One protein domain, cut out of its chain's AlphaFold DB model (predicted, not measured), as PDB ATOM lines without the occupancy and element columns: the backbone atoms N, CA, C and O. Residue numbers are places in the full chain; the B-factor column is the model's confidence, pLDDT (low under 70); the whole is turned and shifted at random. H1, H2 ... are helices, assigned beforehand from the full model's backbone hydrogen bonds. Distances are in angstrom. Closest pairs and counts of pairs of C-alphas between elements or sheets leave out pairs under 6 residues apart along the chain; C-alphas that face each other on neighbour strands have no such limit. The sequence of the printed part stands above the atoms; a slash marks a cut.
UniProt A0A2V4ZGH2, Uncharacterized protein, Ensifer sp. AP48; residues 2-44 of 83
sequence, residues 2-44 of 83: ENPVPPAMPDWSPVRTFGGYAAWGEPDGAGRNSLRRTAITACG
ATOM      1  N   GLU A   2     205.253 253.950 293.327       82.81
ATOM      2  CA  GLU A   2     206.526 254.134 292.604       82.81
ATOM      3  C   GLU A   2     207.656 254.547 293.553       82.81
ATOM      4  O   GLU A   2     208.685 255.078 293.134       82.81
ATOM      5  N   ASN A   3     207.445 254.384 294.860       88.88
ATOM      6  CA  ASN A   3     208.440 254.793 295.829       88.88
ATOM      7  C   ASN A   3     209.582 253.764 295.840       88.88
ATOM      8  O   ASN A   3     209.313 252.562 295.925       88.88
ATOM      9  N   PRO A   4     210.854 254.193 295.768       85.44
ATOM     10  CA  PRO A   4     211.971 253.267 295.836       85.44
ATOM     11  C   PRO A   4     211.951 252.491 297.156       85.44
ATOM     12  O   PRO A   4     211.654 253.039 298.221       85.44
ATOM     13  N   VAL A   5     212.292 251.202 297.079       83.69
ATOM     14  CA  VAL A   5     212.401 250.341 298.260       83.69
ATOM     15  C   VAL A   5     213.501 250.900 299.169       83.69
ATOM     16  O   VAL A   5     214.597 251.199 298.681       83.69
ATOM     17  N   PRO A   6     213.244 251.056 300.479       88.06
ATOM     18  CA  PRO A   6     214.257 251.535 301.403       88.06
ATOM     19  C   PRO A   6     215.476 250.598 301.419       88.06
ATOM     20  O   PRO A   6     215.333 249.382 301.253       88.06
ATOM     21  N   PRO A   7     216.684 251.142 301.632       87.06
ATOM     22  CA  PRO A   7     217.903 250.348 301.608       87.06
ATOM     23  C   PRO A   7     217.921 249.313 302.739       87.06
ATOM     24  O   PRO A   7     217.378 249.542 303.821       87.06
ATOM     25  N   ALA A   8     218.607 248.192 302.504       87.00
ATOM     26  CA  ALA A   8     218.806 247.166 303.521       87.00
ATOM     27  C   ALA A   8     219.526 247.740 304.752       87.00
ATOM     28  O   ALA A   8     220.486 248.505 304.627       87.00
ATOM     29  N   MET A   9     219.058 247.345 305.934       92.62
ATOM     30  CA  MET A   9     219.596 247.748 307.233       92.62
ATOM     31  C   MET A   9     220.103 246.523 308.006       92.62
ATOM     32  O   MET A   9     219.605 245.417 307.782       92.62
ATOM     33  N   PRO A  10     221.033 246.700 308.963       91.06
ATOM     34  CA  PRO A  10     221.745 247.941 309.303       91.06
ATOM     35  C   PRO A  10     222.797 248.357 308.265       91.06
ATOM     36  O   PRO A  10     223.107 247.600 307.343       91.06
ATOM     37  N   ASP A  11     223.367 249.554 308.445       89.25
ATOM     38  CA  ASP A  11     224.351 250.149 307.529       89.25
ATOM     39  C   ASP A  11     225.584 249.267 307.291       89.25
ATOM     40  O   ASP A  11     226.129 249.251 306.191       89.25
ATOM     41  N   TRP A  12     225.983 248.491 308.301       83.19
ATOM     42  CA  TRP A  12     227.098 247.544 308.235       83.19
ATOM     43  C   TRP A  12     226.718 246.173 307.655       83.19
ATOM     44  O   TRP A  12     227.575 245.296 307.553       83.19
ATOM     45  N   SER A  13     225.443 245.933 307.325       84.44
ATOM     46  CA  SER A  13     224.994 244.598 306.934       84.44
ATOM     47  C   SER A  13     225.605 244.158 305.596       84.44
ATOM     48  O   SER A  13     225.627 244.927 304.632       84.44
ATOM     49  N   PRO A  14     226.009 242.882 305.471       74.62
ATOM     50  CA  PRO A  14     226.504 242.333 304.211       74.62
ATOM     51  C   PRO A  14     225.517 242.481 303.045       74.62
ATOM     52  O   PRO A  14     225.913 242.633 301.895       74.62
ATOM     53  N   VAL A  15     224.213 242.462 303.324       83.44
ATOM     54  CA  VAL A  15     223.182 242.668 302.298       83.44
ATOM     55  C   VAL A  15     223.228 244.093 301.751       83.44
ATOM     56  O   VAL A  15     223.042 244.280 300.552       83.44
ATOM     57  N   ARG A  16     223.535 245.088 302.588       85.06
ATOM     58  CA  ARG A  16     223.681 246.479 302.154       85.06
ATOM     59  C   ARG A  16     224.939 246.712 301.324       85.06
ATOM     60  O   ARG A  16     224.887 247.461 300.359       85.06
ATOM     61  N   THR A  17     226.050 246.072 301.687       77.75
ATOM     62  CA  THR A  17     227.326 246.225 300.969       77.75
ATOM     63  C   THR A  17     227.383 245.398 299.685       77.75
ATOM     64  O   THR A  17     227.945 245.855 298.696       77.75
ATOM     65  N   PHE A  18     226.809 244.192 299.687       74.19
ATOM     66  CA  PHE A  18     226.998 243.200 298.619       74.19
ATOM     67  C   PHE A  18     225.697 242.770 297.927       74.19
ATOM     68  O   PHE A  18     225.714 241.856 297.108       74.19
ATOM     69  N   GLY A  19     224.546 243.357 298.265       77.31
ATOM     70  CA  GLY A  19     223.265 243.028 297.624       77.31
ATOM     71  C   GLY A  19     222.761 241.604 297.905       77.31
ATOM     72  O   GLY A  19     221.975 241.061 297.129       77.31
ATOM     73  N   GLY A  20     223.230 240.971 298.987       73.31
ATOM     74  CA  GLY A  20     222.836 239.622 299.413       73.31
ATOM     75  C   GLY A  20     223.875 238.532 299.125       73.31
ATOM     76  O   GLY A  20     224.965 238.790 298.620       73.31
ATOM     77  N   TYR A  21     223.537 237.280 299.461       66.12
ATOM     78  CA  TYR A  21     224.469 236.134 299.467       66.12
ATOM     79  C   TYR A  21     225.274 235.954 298.167       66.12
ATOM     80  O   TYR A  21     226.447 235.575 298.192       66.12
ATOM     81  N   ALA A  22     224.665 236.257 297.023       66.06
ATOM     82  CA  ALA A  22     225.300 236.078 295.726       66.06
ATOM     83  C   ALA A  22     225.259 237.329 294.829       66.06
ATOM     84  O   ALA A  22     225.487 237.216 293.629       66.06
ATOM     85  N   ALA A  23     225.025 238.512 295.415       67.88
ATOM     86  CA  ALA A  23     225.039 239.801 294.714       67.88
ATOM     87  C   ALA A  23     224.140 239.851 293.459       67.88
ATOM     88  O   ALA A  23     224.513 240.411 292.435       67.88
ATOM     89  N   TRP A  24     222.948 239.245 293.524       64.44
ATOM     90  CA  TRP A  24     221.999 239.196 292.395       64.44
ATOM     91  C   TRP A  24     221.330 240.550 292.125       64.44
ATOM     92  O   TRP A  24     220.738 240.735 291.070       64.44
ATOM     93  N   GLY A  25     221.419 241.487 293.074       65.38
ATOM     94  CA  GLY A  25     220.957 242.862 292.895       65.38
ATOM     95  C   GLY A  25     221.903 243.744 292.070       65.38
ATOM     96  O   GLY A  25     221.560 244.895 291.828       65.38
ATOM     97  N   GLU A  26     223.075 243.246 291.652       67.06
ATOM     98  CA  GLU A  26     224.012 243.994 290.805       67.06
ATOM     99  C   GLU A  26     223.721 243.747 289.310       67.06
ATOM    100  O   GLU A  26     223.890 242.616 288.840       67.06
ATOM    101  N   PRO A  27     223.318 244.774 288.537       62.06
ATOM    102  CA  PRO A  27     222.925 244.607 287.135       62.06
ATOM    103  C   PRO A  27     224.104 244.295 286.194       62.06
ATOM    104  O   PRO A  27     223.925 243.563 285.226       62.06
ATOM    105  N   ASP A  28     225.317 244.766 286.508       66.94
ATOM    106  CA  ASP A  28     226.490 244.688 285.612       66.94
ATOM    107  C   ASP A  28     227.525 243.620 286.021       66.94
ATOM    108  O   ASP A  28     228.672 243.605 285.554       66.94
ATOM    109  N   GLY A  29     227.164 242.714 286.935       61.84
ATOM    110  CA  GLY A  29     228.170 241.847 287.541       61.84
ATOM    111  C   GLY A  29     227.683 240.841 288.565       61.84
ATOM    112  O   GLY A  29     228.428 240.574 289.511       61.84
ATOM    113  N   ALA A  30     226.486 240.273 288.389       59.84
ATOM    114  CA  ALA A  30     225.939 239.271 289.302       59.84
ATOM    115  C   ALA A  30     226.998 238.214 289.675       59.84
ATOM    116  O   ALA A  30     227.572 237.528 288.827       59.84
ATOM    117  N   GLY A  31     227.307 238.128 290.968       60.91
ATOM    118  CA  GLY A  31     228.287 237.188 291.507       60.91
ATOM    119  C   GLY A  31     229.734 237.687 291.629       60.91
ATOM    120  O   GLY A  31     230.490 237.080 292.397       60.91
ATOM    121  N   ARG A  32     230.135 238.790 290.971       66.06
ATOM    122  CA  ARG A  32     231.509 239.346 291.050       66.06
ATOM    123  C   ARG A  32     231.879 239.744 292.476       66.06
ATOM    124  O   ARG A  32     232.955 239.373 292.941       66.06
ATOM    125  N   ASN A  33     230.944 240.397 293.161       62.22
ATOM    126  CA  ASN A  33     231.041 240.792 294.567       62.22
ATOM    127  C   ASN A  33     230.234 239.864 295.485       62.22
ATOM    128  O   ASN A  33     229.862 240.257 296.589       62.22
ATOM    129  N   SER A  34     229.919 238.639 295.036       65.56
ATOM    130  CA  SER A  34     229.165 237.704 295.873       65.56
ATOM    131  C   SER A  34     229.853 237.517 297.217       65.56
ATOM    132  O   SER A  34     231.057 237.251 297.287       65.56
ATOM    133  N   LEU A  35     229.053 237.558 298.282       63.66
ATOM    134  CA  LEU A  35     229.521 237.201 299.613       63.66
ATOM    135  C   LEU A  35     230.164 235.823 299.627       63.66
ATOM    136  O   LEU A  35     231.138 235.641 300.338       63.66
ATOM    137  N   ARG A  36     229.709 234.883 298.789       63.88
ATOM    138  CA  ARG A  36     230.392 233.600 298.593       63.88
ATOM    139  C   ARG A  36     231.873 233.772 298.230       63.88
ATOM    140  O   ARG A  36     232.714 233.129 298.846       63.88
ATOM    141  N   ARG A  37     232.212 234.618 297.251       62.00
ATOM    142  CA  ARG A  37     233.601 234.795 296.797       62.00
ATOM    143  C   ARG A  37     234.464 235.482 297.856       62.00
ATOM    144  O   ARG A  37     235.574 235.023 298.108       62.00
ATOM    145  N   THR A  38     233.934 236.509 298.516       62.41
ATOM    146  CA  THR A  38     234.627 237.223 299.600       62.41
ATOM    147  C   THR A  38     234.765 236.363 300.861       62.41
ATOM    148  O   THR A  38     235.825 236.331 301.481       62.41
ATOM    149  N   ALA A  39     233.730 235.602 301.225       63.97
ATOM    150  CA  ALA A  39     233.760 234.685 302.361       63.97
ATOM    151  C   ALA A  39     234.788 233.572 302.146       63.97
ATOM    152  O   ALA A  39     235.567 233.311 303.051       63.97
ATOM    153  N   ILE A  40     234.885 233.000 300.936       62.09
ATOM    154  CA  ILE A  40     235.945 232.034 300.600       62.09
ATOM    155  C   ILE A  40     237.339 232.623 300.876       62.09
ATOM    156  O   ILE A  40     238.193 231.928 301.417       62.09
ATOM    157  N   THR A  41     237.576 233.901 300.559       60.69
ATOM    158  CA  THR A  41     238.873 234.550 300.838       60.69
ATOM    159  C   THR A  41     239.089 234.889 302.316       60.69
ATOM    160  O   THR A  41     240.232 234.949 302.758       60.69
ATOM    161  N   ALA A  42     238.015 235.078 303.088       61.81
ATOM    162  CA  ALA A  42     238.061 235.404 304.515       61.81
ATOM    163  C   ALA A  42     238.039 234.169 305.437       61.81
ATOM    164  O   ALA A  42     238.384 234.288 306.608       61.81
ATOM    165  N   CYS A  43     237.672 232.987 304.928       58.34
ATOM    166  CA  CYS A  43     237.604 231.742 305.703       58.34
ATOM    167  C   CYS A  43     238.961 231.265 306.243       58.34
ATOM    168  O   CYS A  43     238.991 230.371 307.081       58.34
ATOM    169  N   GLY A  44     240.083 231.818 305.773       56.59
ATOM    170  CA  GLY A  44     241.403 231.327 306.160       56.59
ATOM    171  C   GLY A  44     241.838 230.066 305.408       56.59
ATOM    172  O   GLY A  44     242.900 229.561 305.731       56.59
TER     173      GLY A  44
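What this domain is: This is residues 2 to 44 of the 83 residues of an uncharacterized protein of Ensifer sp. AP48 (UniProt A0A2V4ZGH2). This is a chain with little regular structure: a long tail, residues 2 to 13, leads into the short helix H1, a looped link follows, and a second short helix, H2, lies near the end opposite the tail. The printed part has 43 residues, of which the two named helices, H1 then H2, hold 13; there is no named strand, and the class is all helix. The whole is loose, with a radius of gyration of the C-alphas of 11.6 A, and flat, spanning 43 by 24 by 10 A.

How they stand to each other: H1, residues 14 to 18, and H2, residues 35 to 42, are close but not clearly touching; their closest C-alphas, those of Phe 18 and Leu 35, are 6.6 A apart. In H1 and H2 every O i to N i+4 pair is within hydrogen-bond range.

Where its parts are: H1 begins at C-alpha 14, (226.504, 242.333, 304.211), and is 5.7 A long from first to last C-alpha. H2 measures 10.0 A and ends at C-alpha 42, (238.061, 235.404, 304.515).

The domain as a whole: The C-alphas farthest apart, those of Glu 2 and Gly 44, are 43.8 A apart. The printed part has no cut. The link from H1 to H2, 16 residues, is long. Mean pLDDT of the printed part is 72.3; residues 21 to 44 are under 70.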